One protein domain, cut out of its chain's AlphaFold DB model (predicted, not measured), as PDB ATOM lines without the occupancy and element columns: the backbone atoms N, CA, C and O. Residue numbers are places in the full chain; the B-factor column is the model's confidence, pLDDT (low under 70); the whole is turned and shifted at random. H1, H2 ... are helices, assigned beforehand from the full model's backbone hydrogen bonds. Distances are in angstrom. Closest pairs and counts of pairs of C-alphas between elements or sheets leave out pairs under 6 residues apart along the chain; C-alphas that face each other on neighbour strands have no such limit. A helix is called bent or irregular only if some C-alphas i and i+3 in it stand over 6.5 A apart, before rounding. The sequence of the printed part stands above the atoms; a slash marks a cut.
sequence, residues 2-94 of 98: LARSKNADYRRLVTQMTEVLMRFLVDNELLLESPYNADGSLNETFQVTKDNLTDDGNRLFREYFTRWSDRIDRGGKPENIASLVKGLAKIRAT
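This is residues 2 to 94 of the 98 residues of an uncharacterized protein of Stenotrophomonas sp (UniProt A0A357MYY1). A long helix, H1, passes over a pair of shorter helices, the bent H2 and H3, which folds back after H2 and packs on its arm H2a; a long loop, residues 28 to 54, bulges out on the side of H1 away from H3. The first residues of H1, 2 to 9, stick out beyond the body. The printed part has 93 residues with three named helices, in the order H1, H2, H3, and no named strand; its class is all helix. It is compact, with a radius of gyration of the C-alphas of 14.1 A, and its C-alphas span 47 by 32 by 18 A.

H1, residues 2 to 27, touches no helix. H2, residues 55 to 73, was assigned as one helix by its hydrogen bonds but is bent, with C-alphas 63 and 66 7.3 A apart; its arms H2a, residues 55 to 63, and H2b, residues 66 to 73, stand at a steep tilt of 56 degrees. H1 and H2a are close but not clearly touching; their closest C-alphas, those of Leu 25 and Gly 57, are 7.4 A apart. They run opposite ways at a tilt of 38 degrees, only just steep. H1 and H2b are near each other, with 7 pairs of C-alphas within 10 A. H3, residues 82 to 93, touches H2a; the closest C-alphas, those of Leu 60 and Leu 88, are 6.2 A apart, and the two run opposite ways at a steep tilt of 49 degrees. H2b and H3 form a helical hairpin, opposite ways at a shallow tilt of 7 degrees. They only just touch, with 3 pairs of C-alphas within 8 A, and H3 does so with residues 83 to 84 alone; the closest C-alphas are those of Trp 68 and Ser 83, 6.2 A apart. H1 and H3 are only just apart, at 8.5 A. In H1, H2a and H3 every O i to N i+4 pair is within hydrogen-bond range; in H2b 3 of 4 are.

H1 begins at C-alpha 2, at (42.333, 68.160, 32.693), and measures 37.3 A from first to last C-alpha. H2a begins at C-alpha 55, at (38.933, 27.849, 46.665), and measures 12.2 A; H2b measures 10.4 A. H3 measures 16.6 A and ends at C-alpha 93, at (25.663, 27.125, 48.880).

The two C-alphas farthest apart, those of Leu 2 and Thr 94, are 47.6 A apart. The printed part has no cut. The link from H1 to H2 is long, with 27 residues; that from H2 to H3 is short, with 8. The mean pLDDT of the printed part is 93.8, and residues 2 and 4 are under 70.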
ATOM      1  N   LEU A   2      43.310  69.272  32.759       63.78
ATOM      2  CA  LEU A   2      42.333  68.160  32.693       63.78
ATOM      3  C   LEU A   2      42.930  66.737  32.748       63.78
ATOM      4  O   LEU A   2      42.344  65.844  33.348       63.78
ATOM      5  N   ALA A   3      44.099  66.500  32.147       70.06
ATOM      6  CA  ALA A   3      44.745  65.182  32.205       70.06
ATOM      7  C   ALA A   3      45.250  64.832  33.619       70.06
ATOM      8  O   ALA A   3      45.170  63.687  34.055       70.06
ATOM      9  N   ARG A   4      45.731  65.833  34.372       67.00
ATOM     10  CA  ARG A   4      46.231  65.645  35.742       67.00
ATOM     11  C   ARG A   4      45.092  65.325  36.714       67.00
ATOM     12  O   ARG A   4      45.291  64.481  37.583       67.00
ATOM     13  N   SER A   5      43.926  65.962  36.554       73.94
ATOM     14  CA  SER A   5      42.740  65.668  37.368       73.94
ATOM     15  C   SER A   5      42.182  64.278  37.061       73.94
ATOM     16  O   SER A   5      42.032  63.493  37.986       73.94
ATOM     17  N   LYS A   6      42.032  63.911  35.778       74.38
ATOM     18  CA  LYS A   6      41.604  62.556  35.376       74.38
ATOM     19  C   LYS A   6      42.507  61.458  35.944       74.38
ATOM     20  O   LYS A   6      42.009  60.463  36.456       74.38
ATOM     21  N   ASN A   7      43.826  61.662  35.927       85.88
ATOM     22  CA  ASN A   7      44.764  60.716  36.534       85.88
ATOM     23  C   ASN A   7      44.630  60.646  38.063       85.88
ATOM     24  O   ASN A   7      44.828  59.583  38.640       85.88
ATOM     25  N   ALA A   8      44.339  61.765  38.733       89.06
ATOM     26  CA  ALA A   8      44.124  61.774  40.178       89.06
ATOM     27  C   ALA A   8      42.822  61.061  40.562       89.06
ATOM     28  O   ALA A   8      42.828  60.267  41.498       89.06
ATOM     29  N   ASP A   9      41.745  61.296  39.817       89.56
ATOM     30  CA  ASP A   9      40.449  60.663  40.060       89.56
ATOM     31  C   ASP A   9      40.498  59.161  39.770       89.56
ATOM     32  O   ASP A   9      40.014  58.372  40.574       89.56
ATOM     33  N   TYR A  10      41.179  58.749  38.696       89.88
ATOM     34  CA  TYR A  10      41.408  57.332  38.414       89.88
ATOM     35  C   TYR A  10      42.230  56.647  39.513       89.88
ATOM     36  O   TYR A  10      41.850  55.580  39.980       89.88
ATOM     37  N   ARG A  11      43.319  57.271  39.991       91.69
ATOM     38  CA  ARG A  11      44.097  56.711  41.110       91.69
ATOM     39  C   ARG A  11      43.253  56.561  42.372       91.69
ATOM     40  O   ARG A  11      43.317  55.515  42.999       91.69
ATOM     41  N   ARG A  12      42.439  57.567  42.715       93.31
ATOM     42  CA  ARG A  12      41.512  57.486  43.858       93.31
ATOM     43  C   ARG A  12      40.510  56.350  43.691       93.31
ATOM     44  O   ARG A  12      40.274  55.625  44.648       93.31
ATOM     45  N   LEU A  13      39.960  56.184  42.488       94.19
ATOM     46  CA  LEU A  13      39.038  55.095  42.182       94.19
ATOM     47  C   LEU A  13      39.709  53.735  42.386       94.19
ATOM     48  O   LEU A  13      39.157  52.891  43.079       94.19
ATOM     49  N   VAL A  14      40.915  53.545  41.842       92.44
ATOM     50  CA  VAL A  14      41.685  52.305  42.012       92.44
ATOM     51  C   VAL A  14      41.983  52.043  43.489       92.44
ATOM     52  O   VAL A  14      41.762  50.930  43.950       92.44
ATOM     53  N   THR A  15      42.405  53.054  44.254       93.12
ATOM     54  CA  THR A  15      42.619  52.921  45.706       93.12
ATOM     55  C   THR A  15      41.346  52.466  46.422       93.12
ATOM     56  O   THR A  15      41.383  51.477  47.145       93.12
ATOM     57  N   GLN A  16      40.205  53.111  46.160       95.31
ATOM     58  CA  GLN A  16      38.918  52.738  46.760       95.31
ATOM     59  C   GLN A  16      38.481  51.324  46.364       95.31
ATOM     60  O   GLN A  16      37.985  50.568  47.196       95.31
ATOM     61  N   MET A  17      38.674  50.942  45.099       95.44
ATOM     62  CA  MET A  17      38.408  49.581  44.634       95.44
ATOM     63  C   MET A  17      39.247  48.562  45.397       95.44
ATOM     64  O   MET A  17      38.702  47.564  45.864       95.44
ATOM     65  N   THR A  18      40.548  48.819  45.543       94.31
ATOM     66  CA  THR A  18      41.458  47.938  46.273       94.31
ATOM     67  C   THR A  18      41.064  47.833  47.743       94.31
ATOM     68  O   THR A  18      40.943  46.720  48.242       94.31
ATOM     69  N   GLU A  19      40.794  48.945  48.428       94.69
ATOM     70  CA  GLU A  19      40.378  48.941  49.838       94.69
ATOM     71  C   GLU A  19      39.092  48.133  50.054       94.69
ATOM     72  O   GLU A  19      39.048  47.240  50.903       94.69
ATOM     73  N   VAL A  20      38.059  48.394  49.245       97.12
ATOM     74  CA  VAL A  20      36.776  47.682  49.325       97.12
ATOM     75  C   VAL A  20      36.958  46.190  49.052       97.12
ATOM     76  O   VAL A  20      36.399  45.362  49.774       97.12
ATOM     77  N   LEU A  21      37.738  45.834  48.028       97.19
ATOM     78  CA  LEU A  21      37.981  44.441  47.672       97.19
ATOM     79  C   LEU A  21      38.763  43.714  48.768       97.19
ATOM     80  O   LEU A  21      38.322  42.664  49.219       97.19
ATOM     81  N   MET A  22      39.885  44.268  49.228       96.75
ATOM     82  CA  MET A  22      40.731  43.647  50.254       96.75
ATOM     83  C   MET A  22      39.968  43.459  51.556       96.75
ATOM     84  O   MET A  22      40.026  42.390  52.162       96.75
ATOM     85  N   ARG A  23      39.188  44.467  51.961       96.50
ATOM     86  CA  ARG A  23      38.324  44.354  53.132       96.50
ATOM     87  C   ARG A  23      37.297  43.242  52.965       96.50
ATOM     88  O   ARG A  23      37.178  42.405  53.849       96.50
ATOM     89  N   PHE A  24      36.618  43.189  51.819       98.06
ATOM     90  CA  PHE A  24      35.655  42.132  51.525       98.06
ATOM     91  C   PHE A  24      36.289  40.736  51.580       98.06
ATOM     92  O   PHE A  24      35.693  39.824  52.148       98.06
ATOM     93  N   LEU A  25      37.481  40.561  51.000       98.12
ATOM     94  CA  LEU A  25      38.178  39.276  50.989       98.12
ATOM     95  C   LEU A  25      38.562  38.825  52.402       98.12
ATOM     96  O   LEU A  25      38.330  37.670  52.747       98.12
ATOM     97  N   VAL A  26      39.098  39.732  53.223       97.19
ATOM     98  CA  VAL A  26      39.489  39.430  54.610       97.19
ATOM     99  C   VAL A  26      38.275  39.160  55.492       97.19
ATOM    100  O   VAL A  26      38.242  38.131  56.160       97.19
ATOM    101  N   ASP A  27      37.247  40.011  55.435       97.38
ATOM    102  CA  ASP A  27      36.020  39.860  56.236       97.38
ATOM    103  C   ASP A  27      35.268  38.551  55.922       97.38
ATOM    104  O   ASP A  27      34.415  38.120  56.694       97.38
ATOM    105  N   ASN A  28      35.565  37.923  54.781       98.12
ATOM    106  CA  ASN A  28      34.967  36.664  54.355       98.12
ATOM    107  C   ASN A  28      35.960  35.495  54.313       98.12
ATOM    108  O   ASN A  28      35.606  34.465  53.745       98.12
ATOM    109  N   GLU A  29      37.161  35.621  54.882       97.69
ATOM    110  CA  GLU A  29      38.149  34.529  54.955       97.69
ATOM    111  C   GLU A  29      38.499  33.945  53.568       97.69
ATOM    112  O   GLU A  29      38.595  32.735  53.370       97.69
ATOM    113  N   LEU A  30      38.635  34.815  52.561       98.25
ATOM    114  CA  LEU A  30      38.909  34.421  51.172       98.25
ATOM    115  C   LEU A  30      40.393  34.461  50.799       98.25
ATOM    116  O   LEU A  30      40.748  34.032  49.702       98.25
ATOM    117  N   LEU A  31      41.243  34.963  51.694       97.75
ATOM    118  CA  LEU A  31      42.695  35.004  51.542       97.75
ATOM    119  C   LEU A  31      43.353  34.040  52.529       97.75
ATOM    120  O   LEU A  31      42.903  33.905  53.664       97.75
ATOM    121  N   LEU A  32      44.437  33.404  52.092       96.94
ATOM    122  CA  LEU A  32      45.256  32.511  52.920       96.94
ATOM    123  C   LEU A  32      46.231  33.276  53.825       96.94
ATOM    124  O   LEU A  32      46.763  32.722  54.783       96.94
ATOM    125  N   GLU A  33      46.455  34.551  53.527       94.75
ATOM    126  CA  GLU A  33      47.340  35.452  54.256       94.75
ATOM    127  C   GLU A  33      46.717  36.848  54.346       94.75
ATOM    128  O   GLU A  33      45.937  37.268  53.488       94.75
ATOM    129  N   SER A  34      47.046  37.574  55.414       93.44
ATOM    130  CA  SER A  34      46.544  38.933  55.605       93.44
ATOM    131  C   SER A  34      47.243  39.902  54.644       93.44
ATOM    132  O   SER A  34      48.475  39.941  54.623       93.44
ATOM    133  N   PRO A  35      46.495  40.755  53.921       95.62
ATOM    134  CA  PRO A  35      47.071  41.829  53.123       95.62
ATOM    135  C   PRO A  35      47.445  43.056  53.970       95.62
ATOM    136  O   PRO A  35      47.952  44.036  53.428       95.62
ATOM    137  N   TYR A  36      47.153  43.047  55.275       95.50
ATOM    138  CA  TYR A  36      47.389  44.178  56.170       95.50
ATOM    139  C   TYR A  36      48.700  44.029  56.941       95.50
ATOM    140  O   TYR A  36      49.018  42.956  57.457       95.50
ATOM    141  N   ASN A  37      49.419  45.142  57.064       95.06
ATOM    142  CA  ASN A  37      50.555  45.295  57.960       95.06
ATOM    143  C   ASN A  37      50.104  45.258  59.431       95.06
ATOM    144  O   ASN A  37      48.920  45.379  59.750       95.06
ATOM    145  N   ALA A  38      51.065  45.150  60.350       93.62
ATOM    146  CA  ALA A  38      50.794  45.102  61.790       93.62
ATOM    147  C   ALA A  38      50.094  46.364  62.338       93.62
ATOM    148  O   ALA A  38      49.415  46.294  63.360       93.62
ATOM    149  N   ASP A  39      50.246  47.506  61.666       93.69
ATOM    150  CA  ASP A  39      49.581  48.770  62.005       93.69
ATOM    151  C   ASP A  39      48.164  48.900  61.408       93.69
ATOM    152  O   ASP A  39      47.502  49.919  61.597       93.69
ATOM    153  N   GLY A  40      47.688  47.874  60.693       90.00
ATOM    154  CA  GLY A  40      46.383  47.847  60.038       90.00
ATOM    155  C   GLY A  40      46.338  48.540  58.674       90.00
ATOM    156  O   GLY A  40      45.281  48.550  58.042       90.00
ATOM    157  N   SER A  41      47.452  49.098  58.192       92.50
ATOM    158  CA  SER A  41      47.545  49.625  56.828       92.50
ATOM    159  C   SER A  41      47.586  48.494  55.799       92.50
ATOM    160  O   SER A  41      48.041  47.386  56.088       92.50
ATOM    161  N   LEU A  42      47.107  48.755  54.581       93.25
ATOM    162  CA  LEU A  42      47.240  47.798  53.486       93.25
ATOM    163  C   LEU A  42      48.708  47.721  53.047       93.25
ATOM    164  O   LEU A  42      49.341  48.750  52.811       93.25
ATOM    165  N   ASN A  43      49.240  46.511  52.898       94.00
ATOM    166  CA  ASN A  43      50.564  46.314  52.332       94.00
ATOM    167  C   ASN A  43      50.541  46.629  50.826       94.00
ATOM    168  O   ASN A  43      49.948  45.896  50.036       94.00
ATOM    169  N   GLU A  44      51.217  47.705  50.423       88.69
ATOM    170  CA  GLU A  44      51.270  48.179  49.032       88.69
ATOM    171  C   GLU A  44      51.906  47.175  48.057       88.69
ATOM    172  O   GLU A  44      51.663  47.249  46.854       88.69
ATOM    173  N   THR A  45      52.709  46.227  48.555       91.44
ATOM    174  CA  THR A  45      53.313  45.172  47.728       91.44
ATOM    175  C   THR A  45      52.473  43.901  47.674       91.44
ATOM    176  O   THR A  45      52.838  42.971  46.955       91.44
ATOM    177  N   PHE A  46      51.384  43.818  48.442       93.50
ATOM    178  CA  PHE A  46      50.532  42.639  48.460       93.50
ATOM    179  C   PHE A  46      49.809  42.480  47.123       93.50
ATOM    180  O   PHE A  46      49.150  43.396  46.629       93.50
ATOM    181  N   GLN A  47      49.908  41.288  46.542       93.19
ATOM    182  CA  GLN A  47      49.226  40.944  45.301       93.19
ATOM    183  C   GLN A  47      48.259  39.804  45.568       93.19
ATOM    184  O   GLN A  47      48.651  38.767  46.089       93.19
ATOM    185  N   VAL A  48      46.999  39.980  45.172       94.44
ATOM    186  CA  VAL A  48      46.051  38.864  45.150       94.44
ATOM    187  C   VAL A  48      46.406  37.975  43.965       94.44
ATOM    188  O   VAL A  48      46.365  38.412  42.812       94.44
ATOM    189  N   THR A  49      46.752  36.728  44.248       94.62
ATOM    190  CA  THR A  49      47.066  35.696  43.264       94.62
ATOM    191  C   THR A  49      46.162  34.491  43.495       94.62
ATOM    192  O   THR A  49      45.439  34.405  44.483       94.62
ATOM    193  N   LYS A  50      46.176  33.527  42.573       94.12
ATOM    194  CA  LYS A  50      45.427  32.281  42.784       94.12
ATOM    195  C   LYS A  50      45.948  31.490  43.983       94.12
ATOM    196  O   LYS A  50      45.164  30.802  44.628       94.12
ATOM    197  N   ASP A  51      47.242  31.615  44.265       94.50
ATOM    198  CA  ASP A  51      47.945  30.821  45.270       94.50
ATOM    199  C   ASP A  51      47.701  31.328  46.691       94.50
ATOM    200  O   ASP A  51      47.864  30.563  47.633       94.50
ATOM    201  N   ASN A  52      47.292  32.594  46.858       96.00
ATOM    202  CA  ASN A  52      46.932  33.156  48.162       96.00
ATOM    203  C   ASN A  52      45.425  33.373  48.356       96.00
ATOM    204  O   ASN A  52      45.010  33.948  49.363       96.00
ATOM    205  N   LEU A  53      44.602  32.870  47.436       97.62
ATOM    206  CA  LEU A  53      43.150  32.796  47.577       97.62
ATOM    207  C   LEU A  53      42.725  31.402  48.044       97.62
ATOM    208  O   LEU A  53      43.280  30.389  47.624       97.62
ATOM    209  N   THR A  54      41.660  31.338  48.843       97.50
ATOM    210  CA  THR A  54      40.942  30.074  49.079       97.50
ATOM    211  C   THR A  54      40.255  29.585  47.798       97.50
ATOM    212  O   THR A  54      40.149  30.320  46.809       97.50
ATOM    213  N   ASP A  55      39.723  28.361  47.796       96.62
ATOM    214  CA  ASP A  55      38.933  27.849  46.665       96.62
ATOM    215  C   ASP A  55      37.708  28.730  46.369       96.62
ATOM    216  O   ASP A  55      37.429  29.059  45.209       96.62
ATOM    217  N   ASP A  56      37.015  29.178  47.419       97.44
ATOM    218  CA  ASP A  56      35.907  30.131  47.326       97.44
ATOM    219  C   ASP A  56      36.367  31.472  46.743       97.44
ATOM    220  O   ASP A  56      35.708  32.019  45.855       97.44
ATOM    221  N   GLY A  57      37.514  31.988  47.200       97.31
ATOM    222  CA  GLY A  57      38.117  33.213  46.677       97.31
ATOM    223  C   GLY A  57      38.431  33.093  45.185       97.31
ATOM    224  O   GLY A  57      38.000  33.921  44.379       97.31
ATOM    225  N   ASN A  58      39.085  32.004  44.784       97.56
ATOM    226  CA  ASN A  58      39.388  31.701  43.388       97.56
ATOM    227  C   ASN A  58      38.121  31.629  42.515       97.56
ATOM    228  O   ASN A  58      38.094  32.153  41.396       97.56
ATOM    229  N   ARG A  59      37.042  31.008  43.011       96.62
ATOM    230  CA  ARG A  59      35.743  30.974  42.317       96.62
ATOM    231  C   ARG A  59      35.105  32.354  42.219       96.62
ATOM    232  O   ARG A  59      34.636  32.719  41.142       96.62
ATOM    233  N   LEU A  60      35.137  33.147  43.290       97.69
ATOM    234  CA  LEU A  60      34.590  34.503  43.301       97.69
ATOM    235  C   LEU A  60      35.240  35.373  42.219       97.69
ATOM    236  O   LEU A  60      34.531  36.064  41.480       97.69
ATOM    237  N   PHE A  61      36.567  35.303  42.091       96.25
ATOM    238  CA  PHE A  61      37.301  36.029  41.057       96.25
ATOM    239  C   PHE A  61      36.913  35.584  39.645       96.25
ATOM    240  O   PHE A  61      36.663  36.427  38.786       96.25
ATOM    241  N   ARG A  62      36.795  34.274  39.400       95.06
ATOM    242  CA  ARG A  62      36.391  33.760  38.081       95.06
ATOM    243  C   ARG A  62      34.960  34.130  37.697       95.06
ATOM    244  O   ARG A  62      34.703  34.405  36.530       95.06
ATOM    245  N   GLU A  63      34.030  34.085  38.644       95.62
ATOM    246  CA  GLU A  63      32.594  34.118  38.340       95.62
ATOM    247  C   GLU A  63      31.950  35.503  38.546       95.62
ATOM    248  O   GLU A  63      30.993  35.848  37.847       95.62
ATOM    249  N   TYR A  64      32.441  36.310  39.493       97.00
ATOM    250  CA  TYR A  64      31.732  37.515  39.953       97.00
ATOM    251  C   TYR A  64      32.573  38.792  39.980       97.00
ATOM    252  O   TYR A  64      31.986  39.878  39.905       97.00
ATOM    253  N   PHE A  65      33.904  38.698  40.055       95.62
ATOM    254  CA  PHE A  65      34.775  39.876  40.106       95.62
ATOM    255  C   PHE A  65      34.643  40.749  38.855       95.62
ATOM    256  O   PHE A  65      34.336  41.931  38.996       95.62
ATOM    257  N   THR A  66      34.743  40.167  37.653       94.31
ATOM    258  CA  THR A  66      34.620  40.905  36.380       94.31
ATOM    259  C   THR A  66      33.327  41.714  36.314       94.31
ATOM    260  O   THR A  66      33.315  42.893  35.985       94.31
ATOM    261  N   ARG A  67      32.203  41.123  36.736       95.06
ATOM    262  CA  ARG A  67      30.913  41.823  36.747       95.06
ATOM    263  C   ARG A  67      30.905  43.030  37.691       95.06
ATOM    264  O   ARG A  67      30.223  44.020  37.412       95.06
ATOM    265  N   TRP A  68      31.573  42.922  38.836       97.50
ATOM    266  CA  TRP A  68      31.687  44.015  39.797       97.50
ATOM    267  C   TRP A  68      32.598  45.128  39.261       97.50
ATOM    268  O   TRP A  68      32.168  46.284  39.265       97.50
ATOM    269  N   SER A  69      33.780  44.785  38.730       95.12
ATOM    270  CA  SER A  69      34.732  45.749  38.159       95.12
ATOM    271  C   SER A  69      34.164  46.469  36.932       95.12
ATOM    272  O   SER A  69      34.147  47.696  36.912       95.12
ATOM    273  N   ASP A  70      33.542  45.749  35.993       95.62
ATOM    274  CA  ASP A  70      32.952  46.328  34.772       95.62
ATOM    275  C   ASP A  70      31.859  47.356  35.076       95.62
ATOM    276  O   ASP A  70      31.536  48.243  34.282       95.62
ATOM    277  N   ARG A  71      31.170  47.204  36.209       96.31
ATOM    278  CA  ARG A  71      30.170  48.183  36.639       96.31
ATOM    279  C   ARG A  71      30.843  49.464  37.131       96.31
ATOM    280  O   ARG A  71      30.292  50.538  36.915       96.31
ATOM    281  N   ILE A  72      31.989  49.358  37.796       96.25
ATOM    282  CA  ILE A  72      32.755  50.506  38.289       96.25
ATOM    283  C   ILE A  72      33.364  51.271  37.113       96.25
ATOM    284  O   ILE A  72      33.204  52.487  37.046       96.25
ATOM    285  N   ASP A  73      33.896  50.563  36.115       91.94
ATOM    286  CA  ASP A  73      34.397  51.165  34.869       91.94
ATOM    287  C   ASP A  73      33.318  51.967  34.117       91.94
ATOM    288  O   ASP A  73      33.609  52.945  33.431       91.94
ATOM    289  N   ARG A  74      32.041  51.604  34.298       94.25
ATOM    290  CA  ARG A  74      30.873  52.326  33.759       94.25
ATOM    291  C   ARG A  74      30.358  53.457  34.663       94.25
ATOM    292  O   ARG A  74      29.253  53.952  34.447       94.25
ATOM    293  N   GLY A  75      31.127  53.867  35.671       93.44
ATOM    294  CA  GLY A  75      30.773  54.942  36.608       93.44
ATOM    295  C   GLY A  75      30.017  54.477  37.857       93.44
ATOM    296  O   GLY A  75      29.428  55.290  38.568       93.44
ATOM    297  N   GLY A  76      29.994  53.171  38.131       94.88
ATOM    298  CA  GLY A  76      29.464  52.627  39.377       94.88
ATOM    299  C   GLY A  76      30.364  52.922  40.581       94.88
ATOM    300  O   GLY A  76      31.561  53.143  40.449       94.88
ATOM    301  N   LYS A  77      29.781  52.873  41.781       96.25
ATOM    302  CA  LYS A  77      30.514  53.048  43.043       96.25
ATOM    303  C   LYS A  77      31.204  51.743  43.485       96.25
ATOM    304  O   LYS A  77      30.515  50.711  43.484       96.25
ATOM    305  N   PRO A  78      32.495  51.757  43.878       96.88
ATOM    306  CA  PRO A  78      33.197  50.574  44.389       96.88
ATOM    307  C   PRO A  78      32.481  49.884  45.556       96.88
ATOM    308  O   PRO A  78      32.335  48.662  45.560       96.88
ATOM    309  N   GLU A  79      31.916  50.666  46.477       96.94
ATOM    310  CA  GLU A  79      31.249  50.204  47.702       96.94
ATOM    311  C   GLU A  79      29.977  49.391  47.427       96.94
ATOM    312  O   GLU A  79      29.445  48.719  48.310       96.94
ATOM    313  N   ASN A  80      29.462  49.408  46.193       96.75
ATOM    314  CA  ASN A  80      28.319  48.590  45.814       96.75
ATOM    315  C   ASN A  80      28.736  47.115  45.613       96.75
ATOM    316  O   ASN A  80      28.748  46.571  44.512       96.75
ATOM    317  N   ILE A  81      29.051  46.412  46.688       97.62
ATOM    318  CA  ILE A  81      29.547  45.025  46.661       97.62
ATOM    319  C   ILE A  81      28.449  43.962  46.479       97.62
ATOM    320  O   ILE A  81      28.693  42.772  46.654       97.62
ATOM    321  N   ALA A  82      27.228  44.351  46.097       96.31
ATOM    322  CA  ALA A  82      26.074  43.451  46.048       96.31
ATOM    323  C   ALA A  82      26.278  42.212  45.154       96.31
ATOM    324  O   ALA A  82      25.749  41.142  45.454       96.31
ATOM    325  N   SER A  83      27.029  42.337  44.053       95.81
ATOM    326  CA  SER A  83      27.375  41.201  43.191       95.81
ATOM    327  C   SER A  83      28.366  40.243  43.850       95.81
ATOM    328  O   SER A  83      28.202  39.039  43.686       95.81
ATOM    329  N   LEU A  84      29.336  40.759  44.610       98.12
ATOM    330  CA  LEU A  84      30.316  39.949  45.338       98.12
ATOM    331  C   LEU A  84      29.642  39.194  46.488       98.12
ATOM    332  O   LEU A  84      29.770  37.979  46.571       98.12
ATOM    333  N   VAL A  85      28.828  39.884  47.295       98.19
ATOM    334  CA  VAL A  85      28.058  39.279  48.400       98.19
ATOM    335  C   VAL A  85      27.153  38.154  47.891       98.19
ATOM    336  O   VAL A  85      27.200  37.031  48.387       98.19
ATOM    337  N   LYS A  86      26.337  38.433  46.864       96.88
ATOM    338  CA  LYS A  86      25.432  37.427  46.284       96.88
ATOM    339  C   LYS A  86      26.195  36.287  45.613       96.88
ATOM    340  O   LYS A  86      25.731  35.152  45.657       96.88
ATOM    341  N   GLY A  87      27.318  36.590  44.966       97.00
ATOM    342  CA  GLY A  87      28.162  35.597  44.312       97.00
ATOM    343  C   GLY A  87      28.781  34.629  45.309       97.00
ATOM    344  O   GLY A  87      28.629  33.421  45.159       97.00
ATOM    345  N   LEU A  88      29.371  35.157  46.382       98.06
ATOM    346  CA  LEU A  88      29.955  34.350  47.445       98.06
ATOM    347  C   LEU A  88      28.914  33.458  48.130       98.06
ATOM    348  O   LEU A  88      29.157  32.271  48.327       98.06
ATOM    349  N   ALA A  89      27.728  33.996  48.434       97.56
ATOM    350  CA  ALA A  89      26.646  33.207  49.022       97.56
ATOM    351  C   ALA A  89      26.248  32.012  48.135       97.56
ATOM    352  O   ALA A  89      26.020  30.916  48.639       97.56
ATOM    353  N   LYS A  90      26.207  32.201  46.809       96.75
ATOM    354  CA  LYS A  90      25.945  31.113  45.853       96.75
ATOM    355  C   LYS A  90      27.080  30.096  45.798       96.75
ATOM    356  O   LYS A  90      26.806  28.904  45.755       96.75
ATOM    357  N   ILE A  91      28.328  30.560  45.797       96.44
ATOM    358  CA  ILE A  91      29.515  29.697  45.805       96.44
ATOM    359  C   ILE A  91      29.492  28.781  47.032       96.44
ATOM    360  O   ILE A  91      29.627  27.572  46.884       96.44
ATOM    361  N   ARG A  92      29.216  29.337  48.215       95.81
ATOM    362  CA  ARG A  92      29.153  28.587  49.479       95.81
ATOM    363  C   ARG A  92      27.955  27.649  49.582       95.81
ATOM    364  O   ARG A  92      28.050  26.606  50.218       95.81
ATOM    365  N   ALA A  93      26.835  27.998  48.953       95.62
ATOM    366  CA  ALA A  93      25.663  27.125  48.880       95.62
ATOM    367  C   ALA A  93      25.844  25.952  47.899       95.62
ATOM    368  O   ALA A  93      25.118  24.964  47.994       95.62
ATOM    369  N   THR A  94      26.805  26.052  46.976       89.19
ATOM    370  CA  THR A  94      27.085  25.034  45.961       89.19
ATOM    371  C   THR A  94      28.556  24.621  46.037       89.19
ATOM    372  O   THR A  94      29.391  25.188  45.311       89.19
TER     373      THR A  94